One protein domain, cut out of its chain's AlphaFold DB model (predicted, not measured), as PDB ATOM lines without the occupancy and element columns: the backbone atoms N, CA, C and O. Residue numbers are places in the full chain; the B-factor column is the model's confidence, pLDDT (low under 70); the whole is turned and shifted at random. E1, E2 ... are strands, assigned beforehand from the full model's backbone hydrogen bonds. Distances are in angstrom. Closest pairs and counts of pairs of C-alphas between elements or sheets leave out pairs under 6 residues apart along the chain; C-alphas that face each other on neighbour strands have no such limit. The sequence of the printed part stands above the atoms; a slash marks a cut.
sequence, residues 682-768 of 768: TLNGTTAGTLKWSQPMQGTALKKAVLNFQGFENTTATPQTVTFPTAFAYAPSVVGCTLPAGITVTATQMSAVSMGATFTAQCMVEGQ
ATOM      1  N   THR A 682     -20.997  28.824 -32.866       92.19
ATOM      2  CA  THR A 682     -21.418  29.707 -33.956       92.19
ATOM      3  C   THR A 682     -20.259  30.622 -34.315       92.19
ATOM      4  O   THR A 682     -19.723  31.312 -33.450       92.19
ATOM      5  N   LEU A 683     -19.887  30.632 -35.589       92.62
ATOM      6  CA  LEU A 683     -18.962  31.590 -36.175       92.62
ATOM      7  C   LEU A 683     -19.776  32.541 -37.057       92.62
ATOM      8  O   LEU A 683     -20.383  32.118 -38.040       92.62
ATOM      9  N   ASN A 684     -19.815  33.821 -36.697       92.94
ATOM     10  CA  ASN A 684     -20.466  34.839 -37.521       92.94
ATOM     11  C   ASN A 684     -19.577  35.160 -38.725       92.94
ATOM     12  O   ASN A 684     -18.366  35.322 -38.556       92.94
ATOM     13  N   GLY A 685     -20.166  35.268 -39.917       89.06
ATOM     14  CA  GLY A 685     -19.443  35.790 -41.076       89.06
ATOM     15  C   GLY A 685     -19.022  37.240 -40.837       89.06
ATOM     16  O   GLY A 685     -19.630  37.951 -40.032       89.06
ATOM     17  N   THR A 686     -17.969  37.699 -41.511       86.19
ATOM     18  CA  THR A 686     -17.508  39.092 -41.367       86.19
ATOM     19  C   THR A 686     -18.478  40.092 -41.983       86.19
ATOM     20  O   THR A 686     -18.471  41.260 -41.603       86.19
ATOM     21  N   THR A 687     -19.280  39.645 -42.950       85.31
ATOM     22  CA  THR A 687     -20.196  40.499 -43.717       85.31
ATOM     23  C   THR A 687     -21.639  40.033 -43.589       85.31
ATOM     24  O   THR A 687     -22.517  40.859 -43.342       85.31
ATOM     25  N   ALA A 688     -21.889  38.724 -43.684       86.50
ATOM     26  CA  ALA A 688     -23.228  38.163 -43.571       86.50
ATOM     27  C   ALA A 688     -23.225  36.719 -43.049       86.50
ATOM     28  O   ALA A 688     -22.241  35.982 -43.158       86.50
ATOM     29  N   GLY A 689     -24.375  36.331 -42.497       92.81
ATOM     30  CA  GLY A 689     -24.700  34.955 -42.152       92.81
ATOM     31  C   GLY A 689     -23.923  34.354 -40.987       92.81
ATOM     32  O   GLY A 689     -23.148  35.008 -40.286       92.81
ATOM     33  N   THR A 690     -24.167  33.066 -40.759       92.62
ATOM     34  CA  THR A 690     -23.532  32.303 -39.679       92.62
ATOM     35  C   THR A 690     -23.122  30.923 -40.161       92.62
ATOM     36  O   THR A 690     -23.807  30.308 -40.977       92.62
ATOM     37  N   LEU A 691     -22.011  30.429 -39.631       92.44
ATOM     38  CA  LEU A 691     -21.669  29.021 -39.648       92.44
ATOM     39  C   LEU A 691     -21.942  28.461 -38.257       92.44
ATOM     40  O   LEU A 691     -21.320  28.871 -37.277       92.44
ATOM     41  N   LYS A 692     -22.838  27.484 -38.179       92.44
ATOM     42  CA  LYS A 692     -23.021  26.665 -36.981       92.44
ATOM     43  C   LYS A 692     -22.343  25.330 -37.197       92.44
ATOM     44  O   LYS A 692     -22.535  24.717 -38.243       92.44
ATOM     45  N   TRP A 693     -21.580  24.865 -36.220       91.75
ATOM     46  CA  TRP A 693     -20.937  23.565 -36.336       91.75
ATOM     47  C   TRP A 693     -20.868  22.806 -35.013       91.75
ATOM     48  O   TRP A 693     -20.977  23.388 -33.932       91.75
ATOM     49  N   SER A 694     -20.690  21.491 -35.125       88.94
ATOM     50  CA  SER A 694     -20.437  20.572 -34.010       88.94
ATOM     51  C   SER A 694     -19.601  19.373 -34.482       88.94
ATOM     52  O   SER A 694     -19.590  19.050 -35.671       88.94
ATOM     53  N   GLN A 695     -18.892  18.702 -33.565       90.06
ATOM     54  CA  GLN A 695     -18.141  17.464 -33.838       90.06
ATOM     55  C   GLN A 695     -18.731  16.289 -33.032       90.06
ATOM     56  O   GLN A 695     -18.166  15.886 -32.014       90.06
ATOM     57  N   PRO A 696     -19.891  15.734 -33.437       79.38
ATOM     58  CA  PRO A 696     -20.641  14.762 -32.631       79.38
ATOM     59  C   PRO A 696     -19.888  13.452 -32.340       79.38
ATOM     60  O   PRO A 696     -20.238  12.742 -31.403       79.38
ATOM     61  N   MET A 697     -18.847  13.133 -33.114       80.44
ATOM     62  CA  MET A 697     -18.070  11.890 -33.012       80.44
ATOM     63  C   MET A 697     -16.623  12.127 -32.538       80.44
ATOM     64  O   MET A 697     -15.708  11.403 -32.914       80.44
ATOM     65  N   GLN A 698     -16.380  13.154 -31.718       83.56
ATOM     66  CA  GLN A 698     -15.021  13.541 -31.298       83.56
ATOM     67  C   GLN A 698     -14.252  12.475 -30.480       83.56
ATOM     68  O   GLN A 698     -13.035  12.587 -30.339       83.56
ATOM     69  N   GLY A 699     -14.943  11.464 -29.933       80.94
ATOM     70  CA  GLY A 699     -14.364  10.381 -29.121       80.94
ATOM     71  C   GLY A 699     -14.177   9.041 -29.842       80.94
ATOM     72  O   GLY A 699     -13.743   8.078 -29.217       80.94
ATOM     73  N   THR A 700     -14.519   8.944 -31.129       81.38
ATOM     74  CA  THR A 700     -14.440   7.694 -31.902       81.38
ATOM     75  C   THR A 700     -13.281   7.709 -32.898       81.38
ATOM     76  O   THR A 700     -12.757   8.765 -33.245       81.38
ATOM     77  N   ALA A 701     -12.880   6.522 -33.370       80.88
ATOM     78  CA  ALA A 701     -11.834   6.373 -34.386       80.88
ATOM     79  C   ALA A 701     -12.237   6.972 -35.743       80.88
ATOM     80  O   ALA A 701     -11.387   7.477 -36.451       80.88
ATOM     81  N   LEU A 702     -13.527   6.947 -36.091       81.88
ATOM     82  CA  LEU A 702     -14.078   7.729 -37.196       81.88
ATOM     83  C   LEU A 702     -14.680   9.005 -36.615       81.88
ATOM     84  O   LEU A 702     -15.637   8.927 -35.844       81.88
ATOM     85  N   LYS A 703     -14.137  10.168 -36.964       85.94
ATOM     86  CA  LYS A 703     -14.635  11.469 -36.508       85.94
ATOM     87  C   LYS A 703     -15.495  12.095 -37.597       85.94
ATOM     88  O   LYS A 703     -15.261  11.909 -38.791       85.94
ATOM     89  N   LYS A 704     -16.489  12.870 -37.167       89.31
ATOM     90  CA  LYS A 704     -17.371  13.640 -38.045       89.31
ATOM     91  C   LYS A 704     -17.584  15.032 -37.472       89.31
ATOM     92  O   LYS A 704     -17.870  15.146 -36.278       89.31
ATOM     93  N   ALA A 705     -17.459  16.056 -38.310       89.75
ATOM     94  CA  ALA A 705     -17.887  17.416 -38.002       89.75
ATOM     95  C   ALA A 705     -18.992  17.848 -38.968       89.75
ATOM     96  O   ALA A 705     -18.895  17.633 -40.173       89.75
ATOM     97  N   VAL A 706     -20.049  18.449 -38.434       89.44
ATOM     98  CA  VAL A 706     -21.186  18.949 -39.214       89.44
ATOM     99  C   VAL A 706     -21.071  20.457 -39.286       89.44
ATOM    100  O   VAL A 706     -20.940  21.110 -38.252       89.44
ATOM    101  N   LEU A 707     -21.135  21.003 -40.493       91.62
ATOM    102  CA  LEU A 707     -21.056  22.428 -40.783       91.62
ATOM    103  C   LEU A 707     -22.383  22.861 -41.414       91.62
ATOM    104  O   LEU A 707     -22.783  22.326 -42.443       91.62
ATOM    105  N   ASN A 708     -23.072  23.823 -40.814       91.38
ATOM    106  CA  ASN A 708     -24.302  24.406 -41.344       91.38
ATOM    107  C   ASN A 708     -24.072  25.892 -41.624       91.38
ATOM    108  O   ASN A 708     -24.068  26.716 -40.705       91.38
ATOM    109  N   PHE A 709     -23.849  26.208 -42.894       92.38
ATOM    110  CA  PHE A 709     -23.679  27.563 -43.391       92.38
ATOM    111  C   PHE A 709     -25.053  28.161 -43.705       92.38
ATOM    112  O   PHE A 709     -25.826  27.581 -44.467       92.38
ATOM    113  N   GLN A 710     -25.352  29.332 -43.144       92.56
ATOM    114  CA  GLN A 710     -26.580  30.087 -43.402       92.56
ATOM    115  C   GLN A 710     -26.217  31.490 -43.873       92.56
ATOM    116  O   GLN A 710     -25.989  32.377 -43.048       92.56
ATOM    117  N   GLY A 711     -26.111  31.665 -45.193       91.69
ATOM    118  CA  GLY A 711     -25.681  32.910 -45.829       91.69
ATOM    119  C   GLY A 711     -24.280  33.357 -45.409       91.69
ATOM    120  O   GLY A 711     -24.016  34.553 -45.398       91.69
ATOM    121  N   PHE A 712     -23.423  32.423 -44.987       94.44
ATOM    122  CA  PHE A 712     -22.123  32.719 -44.390       94.44
ATOM    123  C   PHE A 712     -21.181  33.347 -45.418       94.44
ATOM    124  O   PHE A 712     -21.029  32.823 -46.522       94.44
ATOM    125  N   GLU A 713     -20.533  34.446 -45.044       92.56
ATOM    126  CA  GLU A 713     -19.619  35.187 -45.907       92.56
ATOM    127  C   GLU A 713     -18.442  35.760 -45.105       92.56
ATOM    128  O   GLU A 713     -18.640  36.468 -44.111       92.56
ATOM    129  N   ASN A 714     -17.216  35.493 -45.568       90.81
ATOM    130  CA  ASN A 714     -16.000  36.160 -45.096       90.81
ATOM    131  C   ASN A 714     -15.338  36.936 -46.241       90.81
ATOM    132  O   ASN A 714     -14.619  36.344 -47.043       90.81
ATOM    133  N   THR A 715     -15.539  38.251 -46.301       87.00
ATOM    134  CA  THR A 715     -14.927  39.127 -47.321       87.00
ATOM    135  C   THR A 715     -13.563  39.678 -46.905       87.00
ATOM    136  O   THR A 715     -12.906  40.370 -47.684       87.00
ATOM    137  N   THR A 716     -13.108  39.398 -45.680       83.38
ATOM    138  CA  THR A 716     -11.810  39.886 -45.214       83.38
ATOM    139  C   THR A 716     -10.677  38.974 -45.687       83.38
ATOM    140  O   THR A 716     -10.834  37.760 -45.820       83.38
ATOM    141  N   ALA A 717      -9.496  39.560 -45.906       82.62
ATOM    142  CA  ALA A 717      -8.275  38.797 -46.170       82.62
ATOM    143  C   ALA A 717      -7.813  37.984 -44.944       82.62
ATOM    144  O   ALA A 717      -6.958  37.110 -45.070       82.62
ATOM    145  N   THR A 718      -8.375  38.259 -43.761       87.81
ATOM    146  CA  THR A 718      -8.093  37.522 -42.533       87.81
ATOM    147  C   THR A 718      -8.908  36.224 -42.505       87.81
ATOM    148  O   THR A 718     -10.140  36.266 -42.559       87.81
ATOM    149  N   PRO A 719      -8.255  35.056 -42.389       89.81
ATOM    150  CA  PRO A 719      -8.950  33.786 -42.242       89.81
ATOM    151  C   PRO A 719      -9.849  33.755 -41.001       89.81
ATOM    152  O   PRO A 719      -9.386  34.034 -39.896       89.81
ATOM    153  N   GLN A 720     -11.108  33.347 -41.159       93.94
ATOM    154  CA  GLN A 720     -11.925  32.915 -40.026       93.94
ATOM    155  C   GLN A 720     -11.758  31.405 -39.855       93.94
ATOM    156  O   GLN A 720     -11.996  30.640 -40.790       93.94
ATOM    157  N   THR A 721     -11.317  30.971 -38.676       93.25
ATOM    158  CA  THR A 721     -10.999  29.565 -38.402       93.25
ATOM    159  C   THR A 721     -11.936  28.953 -37.375       93.25
ATOM    160  O   THR A 721     -12.276  29.570 -36.367       93.25
ATOM    161  N   VAL A 722     -12.287  27.698 -37.612       91.56
ATOM    162  CA  VAL A 722     -12.961  26.806 -36.678       91.56
ATOM    163  C   VAL A 722     -11.986  25.698 -36.305       91.56
ATOM    164  O   VAL A 722     -11.614  24.915 -37.172       91.56
ATOM    165  N   THR A 723     -11.599  25.606 -35.035       93.75
ATOM    166  CA  THR A 723     -10.765  24.503 -34.532       93.75
ATOM    167  C   THR A 723     -11.649  23.346 -34.083       93.75
ATOM    168  O   THR A 723     -12.543  23.532 -33.258       93.75
ATOM    169  N   PHE A 724     -11.392  22.149 -34.603       92.12
ATOM    170  CA  PHE A 724     -12.091  20.943 -34.173       92.12
ATOM    171  C   PHE A 724     -11.616  20.532 -32.766       92.12
ATOM    172  O   PHE A 724     -10.407  20.518 -32.532       92.12
ATOM    173  N   PRO A 725     -12.521  20.181 -31.830       90.25
ATOM    174  CA  PRO A 725     -12.155  19.821 -30.460       90.25
ATOM    175  C   PRO A 725     -11.193  18.635 -30.398       90.25
ATOM    176  O   PRO A 725     -10.270  18.631 -29.587       90.25
ATOM    177  N   THR A 726     -11.374  17.665 -31.299       90.31
ATOM    178  CA  THR A 726     -10.434  16.564 -31.509       90.31
ATOM    179  C   THR A 726      -9.989  16.542 -32.966       90.31
ATOM    180  O   THR A 726     -10.813  16.427 -33.873       90.31
ATOM    181  N   ALA A 727      -8.678  16.595 -33.204       91.88
ATOM    182  CA  ALA A 727      -8.119  16.510 -34.549       91.88
ATOM    183  C   ALA A 727      -8.464  15.172 -35.229       91.88
ATOM    184  O   ALA A 727      -8.437  14.127 -34.573       91.88
ATOM    185  N   PHE A 728      -8.752  15.178 -36.530       91.25
ATOM    186  CA  PHE A 728      -8.772  13.971 -37.367       91.25
ATOM    187  C   PHE A 728      -7.362  13.353 -37.407       91.25
ATOM    188  O   PHE A 728      -6.375  14.090 -37.377       91.25
ATOM    189  N   ALA A 729      -7.236  12.022 -37.396       88.69
ATOM    190  CA  ALA A 729      -5.917  11.383 -37.463       88.69
ATOM    191  C   ALA A 729      -5.307  11.497 -38.873       88.69
ATOM    192  O   ALA A 729      -4.087  11.574 -39.013       88.69
ATOM    193  N   TYR A 730      -6.156  11.573 -39.899       88.44
ATOM    194  CA  TYR A 730      -5.789  11.769 -41.299       88.44
ATOM    195  C   TYR A 730      -6.443  13.025 -41.895       88.44
ATOM    196  O   TYR A 730      -7.291  13.670 -41.278       88.44
ATOM    197  N   ALA A 731      -6.031  13.391 -43.113       89.88
ATOM    198  CA  ALA A 731      -6.650  14.487 -43.854       89.88
ATOM    199  C   ALA A 731      -8.145  14.183 -44.084       89.88
ATOM    200  O   ALA A 731      -8.456  13.159 -44.700       89.88
ATOM    201  N   PRO A 732      -9.068  15.020 -43.583       91.69
ATOM    202  CA  PRO A 732     -10.487  14.728 -43.684       91.69
ATOM    203  C   PRO A 732     -11.030  15.032 -45.086       91.69
ATOM    204  O   PRO A 732     -10.544  15.925 -45.782       91.69
ATOM    205  N   SER A 733     -12.076  14.311 -45.474       91.62
ATOM    206  CA  SER A 733     -12.857  14.547 -46.688       91.62
ATOM    207  C   SER A 733     -14.104  15.371 -46.373       91.62
ATOM    208  O   SER A 733     -14.670  15.266 -45.285       91.62
ATOM    209  N   VAL A 734     -14.551  16.182 -47.332       89.44
ATOM    210  CA  VAL A 734     -15.802  16.942 -47.228       89.44
ATOM    211  C   VAL A 734     -16.867  16.240 -48.060       89.44
ATOM    212  O   VAL A 734     -16.689  16.018 -49.253       89.44
ATOM    213  N   VAL A 735     -17.969  15.886 -47.414       84.75
ATOM    214  CA  VAL A 735     -19.071  15.094 -47.958       84.75
ATOM    215  C   VAL A 735     -20.368  15.897 -47.834       84.75
ATOM    216  O   VAL A 735     -20.555  16.671 -46.893       84.75
ATOM    217  N   GLY A 736     -21.275  15.736 -48.797       78.62
ATOM    218  CA  GLY A 736     -22.602  16.367 -48.779       78.62
ATOM    219  C   GLY A 736     -22.662  17.799 -49.323       78.62
ATOM    220  O   GLY A 736     -23.754  18.332 -49.481       78.62
ATOM    221  N   CYS A 737     -21.527  18.418 -49.667       82.06
ATOM    222  CA  CYS A 737     -21.498  19.708 -50.360       82.06
ATOM    223  C   CYS A 737     -20.199  19.891 -51.166       82.06
ATOM    224  O   CYS A 737     -19.204  19.212 -50.919       82.06
ATOM    225  N   THR A 738     -20.191  20.852 -52.097       88.00
ATOM    226  CA  THR A 738     -18.951  21.391 -52.681       88.00
ATOM    227  C   THR A 738     -18.637  22.713 -51.996       88.00
ATOM    228  O   THR A 738     -19.439  23.645 -52.059       88.00
ATOM    229  N   LEU A 739     -17.494  22.794 -51.315       88.12
ATOM    230  CA  LEU A 739     -17.082  24.028 -50.654       88.12
ATOM    231  C   LEU A 739     -16.684  25.092 -51.691       88.12
ATOM    232  O   LEU A 739     -16.015  24.761 -52.673       88.12
ATOM    233  N   PRO A 740     -17.055  26.367 -51.487       88.00
ATOM    234  CA  PRO A 740     -16.610  27.450 -52.348       88.00
ATOM    235  C   PRO A 740     -15.098  27.659 -52.219       88.00
ATOM    236  O   PRO A 740     -14.490  27.367 -51.182       88.00
ATOM    237  N   ALA A 741     -14.496  28.223 -53.268       83.12
ATOM    238  CA  ALA A 741     -13.109  28.670 -53.221       83.12
ATOM    239  C   ALA A 741     -12.917  29.624 -52.029       83.12
ATOM    240  O   ALA A 741     -13.678  30.578 -51.862       83.12
ATOM    241  N   GLY A 742     -11.928  29.324 -51.184       82.38
ATOM    242  CA  GLY A 742     -11.657  30.064 -49.951       82.38
ATOM    243  C   GLY A 742     -11.957  29.292 -48.667       82.38
ATOM    244  O   GLY A 742     -11.400  29.644 -47.631       82.38
ATOM    245  N   ILE A 743     -12.750  28.214 -48.702       86.69
ATOM    246  CA  ILE A 743     -12.914  27.327 -47.541       86.69
ATOM    247  C   ILE A 743     -11.990  26.114 -47.676       86.69
ATOM    248  O   ILE A 743     -12.055  25.368 -48.650       86.69
ATOM    249  N   THR A 744     -11.140  25.899 -46.675       92.06
ATOM    250  CA  THR A 744     -10.235  24.747 -46.576       92.06
ATOM    251  C   THR A 744     -10.499  23.978 -45.292       92.06
ATOM    252  O   THR A 744     -10.839  24.562 -44.263       92.06
ATOM    253  N   VAL A 745     -10.344  22.656 -45.338       93.38
ATOM    254  CA  VAL A 745     -10.502  21.785 -44.172       93.38
ATOM    255  C   VAL A 745      -9.228  20.972 -43.990       93.38
ATOM    256  O   VAL A 745      -8.687  20.414 -44.938       93.38
ATOM    257  N   THR A 746      -8.736  20.937 -42.759       95.00
ATOM    258  CA  THR A 746      -7.539  20.205 -42.338       95.00
ATOM    259  C   THR A 746      -7.893  19.285 -41.174       95.00
ATOM    260  O   THR A 746      -9.003  19.332 -40.647       95.00
ATOM    261  N   ALA A 747      -6.932  18.479 -40.725       93.25
ATOM    262  CA  ALA A 747      -7.121  17.596 -39.583       93.25
ATOM    263  C   ALA A 747      -7.521  18.331 -38.288       93.25
ATOM    264  O   ALA A 747      -8.229  17.770 -37.462       93.25
ATOM    265  N   THR A 748      -7.100  19.579 -38.090       94.56
ATOM    266  CA  THR A 748      -7.326  20.315 -36.834       94.56
ATOM    267  C   THR A 748      -8.339  21.442 -36.960       94.56
ATOM    268  O   THR A 748      -8.898  21.864 -35.952       94.56
ATOM    269  N   GLN A 749      -8.585  21.943 -38.171       95.19
ATOM    270  CA  GLN A 749      -9.417  23.125 -38.363       95.19
ATOM    271  C   GLN A 749     -10.061  23.208 -39.745       95.19
ATOM    272  O   GLN A 749      -9.528  22.692 -40.730       95.19
ATOM    273  N   MET A 750     -11.158  23.955 -39.821       93.56
ATOM    274  CA  MET A 750     -11.671  24.548 -41.052       93.56
ATOM    275  C   MET A 750     -11.297  26.034 -41.083       93.56
ATOM    276  O   MET A 750     -11.363  26.714 -40.060       93.56
ATOM    277  N   SER A 751     -10.885  26.541 -42.240       91.94
ATOM    278  CA  SER A 751     -10.539  27.945 -42.443       91.94
ATOM    279  C   SER A 751     -11.272  28.508 -43.655       91.94
ATOM    280  O   SER A 751     -11.186  27.929 -44.734       91.94
ATOM    281  N   ALA A 752     -11.966  29.631 -43.480       88.81
ATOM    282  CA  ALA A 752     -12.608  30.387 -44.548       88.81
ATOM    283  C   ALA A 752     -11.842  31.697 -44.789       88.81
ATOM    284  O   ALA A 752     -11.775  32.542 -43.895       88.81
ATOM    285  N   VAL A 753     -11.278  31.878 -45.983       88.00
ATOM    286  CA  VAL A 753     -10.505  33.056 -46.411       88.00
ATOM    287  C   VAL A 753     -11.130  33.627 -47.677       88.00
ATOM    288  O   VAL A 753     -11.243  32.904 -48.662       88.00
ATOM    289  N   SER A 754     -11.475  34.919 -47.676       81.88
ATOM    290  CA  SER A 754     -11.859  35.664 -48.885       81.88
ATOM    291  C   SER A 754     -12.901  34.948 -49.766       81.88
ATOM    292  O   SER A 754     -12.656  34.651 -50.939       81.88
ATOM    293  N   MET A 755     -14.075  34.677 -49.203       87.44
ATOM    294  CA  MET A 755     -15.220  34.143 -49.939       87.44
ATOM    295  C   MET A 755     -15.795  35.225 -50.863       87.44
ATOM    296  O   MET A 755     -16.089  36.329 -50.418       87.44
ATOM    297  N   GLY A 756     -15.965  34.909 -52.151       81.75
ATOM    298  CA  GLY A 756     -16.482  35.854 -53.153       81.75
ATOM    299  C   GLY A 756     -18.010  36.015 -53.183       81.75
ATOM    300  O   GLY A 756     -18.510  36.814 -53.969       81.75
ATOM    301  N   ALA A 757     -18.747  35.235 -52.385       88.06
ATOM    302  CA  ALA A 757     -20.202  35.289 -52.256       88.06
ATOM    303  C   ALA A 757     -20.659  34.631 -50.941       88.06
ATOM    304  O   ALA A 757     -19.917  33.846 -50.339       88.06
ATOM    305  N   THR A 758     -21.903  34.900 -50.532       90.31
ATOM    306  CA  THR A 758     -22.559  34.185 -49.429       90.31
ATOM    307  C   THR A 758     -22.717  32.699 -49.758       90.31
ATOM    308  O   THR A 758     -22.992  32.313 -50.896       90.31
ATOM    309  N   PHE A 759     -22.550  31.845 -48.750       90.88
ATOM    310  CA  PHE A 759     -22.676  30.398 -48.887       90.88
ATOM    311  C   PHE A 759     -23.727  29.853 -47.917       90.88
ATOM    312  O   PHE A 759     -23.675  30.106 -46.711       90.88
ATOM    313  N   THR A 760     -24.679  29.088 -48.450       91.25
ATOM    314  CA  THR A 760     -25.706  28.385 -47.673       91.25
ATOM    315  C   THR A 760     -25.684  26.922 -48.062       91.25
ATOM    316  O   THR A 760     -26.043  26.575 -49.184       91.25
ATOM    317  N   ALA A 761     -25.240  26.070 -47.147       88.00
ATOM    318  CA  ALA A 761     -25.169  24.633 -47.353       88.00
ATOM    319  C   ALA A 761     -25.012  23.918 -46.013       88.00
ATOM    320  O   ALA A 761     -24.501  24.485 -45.043       88.00
ATOM    321  N   GLN A 762     -25.373  22.642 -45.991       87.12
ATOM    322  CA  GLN A 762     -24.956  21.731 -44.940       87.12
ATOM    323  C   GLN A 762     -23.841  20.847 -45.493       87.12
ATOM    324  O   GLN A 762     -24.018  20.167 -46.497       87.12
ATOM    325  N   CYS A 763     -22.684  20.888 -44.850       88.00
ATOM    326  CA  CYS A 763     -21.518  20.102 -45.217       88.00
ATOM    327  C   CYS A 763     -21.150  19.184 -44.057       88.00
ATOM    328  O   CYS A 763     -21.307  19.542 -42.887       88.00
ATOM    329  N   MET A 764     -20.607  18.018 -44.371       90.69
ATOM    330  CA  MET A 764     -20.054  17.102 -43.388       90.69
ATOM    331  C   MET A 764     -18.570  16.907 -43.669       90.69
ATOM    332  O   MET A 764     -18.159  16.758 -44.811       90.69
ATOM    333  N   VAL A 765     -17.761  16.926 -42.623       90.31
ATOM    334  CA  VAL A 765     -16.333  16.636 -42.684       90.31
ATOM    335  C   VAL A 765     -16.121  15.288 -42.018       90.31
ATOM    336  O   VAL A 765     -16.445  15.137 -40.838       90.31
ATOM    337  N   GLU A 766     -15.585  14.321 -42.752       90.44
ATOM    338  CA  GLU A 766     -15.348  12.960 -42.271       90.44
ATOM    339  C   GLU A 766     -13.868  12.596 -42.374       90.44
ATOM    340  O   GLU A 766     -13.211  12.864 -43.380       90.44
ATOM    341  N   GLY A 767     -13.335  11.952 -41.342       86.94
ATOM    342  CA  GLY A 767     -11.969  11.442 -41.343       86.94
ATOM    343  C   GLY A 767     -11.756  10.464 -40.197       86.94
ATOM    344  O   GLY A 767     -12.427  10.560 -39.166       86.94
ATOM    345  N   GLN A 768     -10.845   9.512 -40.386       74.56
ATOM    346  CA  GLN A 768     -10.314   8.707 -39.283       74.56
ATOM    347  C   GLN A 768      -9.286   9.529 -38.501       74.56
ATOM    348  O   GLN A 768      -8.547  10.294 -39.160       74.56
TER     349      GLN A 768
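This is residues 682 to 768 of the 768 residues of the protein "Carboxypeptidase regulatory-like domain-containing protein" of Acidobacteria bacterium (UniProt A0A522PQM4). A twisted sheet of five strands, curled from edge to edge, makes one layer of a small sandwich, and a smaller sheet of three strands, E4, E7 and E6, covers one of its faces. The curl brings the large sheet's edge strands E1 and E5 towards the edge strands E4 and E6 of the small one, and most of the strands run along the domain's long axis. The printed part has 87 residues with no named helix and eight named strands, E1 to E8 in chain order; the sheets run E1 - E2 - E3 - E8 - E5 and E4 - E7 - E6, both antiparallel throughout, and the class is all strand. The whole is compact, with a radius of gyration of the C-alphas of 12.2 A, yet elongated, with spans of 36 by 21 by 20 A.

In the large sheet, E3, residues 703 to 713, and E8, residues 759 to 767, are antiparallel neighbours at 165 degrees; N 707 and O 763 are 2.8 A apart, within hydrogen-bond range. E3 bends by 85 degrees at residue 710 and E8 by 58 degrees at residue 762. On the other side of E3 is E2, residues 688 to 694, antiparallel at 170 degrees, with N 708 and O 692 at 2.8 A. E1, residues 682 to 684, is the edge strand beside E2, with N 683 and O 691 at 2.8 A. E1, E2 and E3 form a meander, each strand the antiparallel neighbour of the one before, and its two pairs are hairpins. At the other edge E5, residues 733 to 735, is antiparallel to E8 at 132 degrees, with N 735 and O 764 at 2.8 A. In the small sheet E7, residues 749 to 752, is the inner strand. E4, residues 720 to 723, pairs with it through N 722 and O 750 at 2.8 A, and E6, residues 743 to 745, through N 744 and O 751 at 2.8 A; E6 and E7 are a hairpin. Between the sheets, the closest C-alphas of E1 and E4 are those of Leu 683 and Val 722, 7.7 A apart, and those of E5 and E6 are Val 734 and Val 745, 7.8 A apart. E3 and E7 are apart, as are E2 and E7.

E1 begins at C-alpha 682, (-21.418, 29.707, -33.956). E2 is 20.2 A long, E3 26.0 A and E8 23.0 A from first to last C-alpha; E4 and E7 are 10.1 A each, E6 6.9 A, E5 6.4 A and E1 6.3 A. E4 begins at C-alpha 720, (-11.925, 32.915, -40.026), and E8 ends at C-alpha 767, (-11.969, 11.442, -41.343).

The two C-alphas farthest apart are those of Thr 687 and Ala 701, 36.4 A. The printed part has no cut and ends at Gln 768, the chain's last residue. No link is long; those from E1 to E2 and from E6 to E7 are tight. The mean pLDDT of the printed part is 88.7, and no printed residue is under 70 in this model.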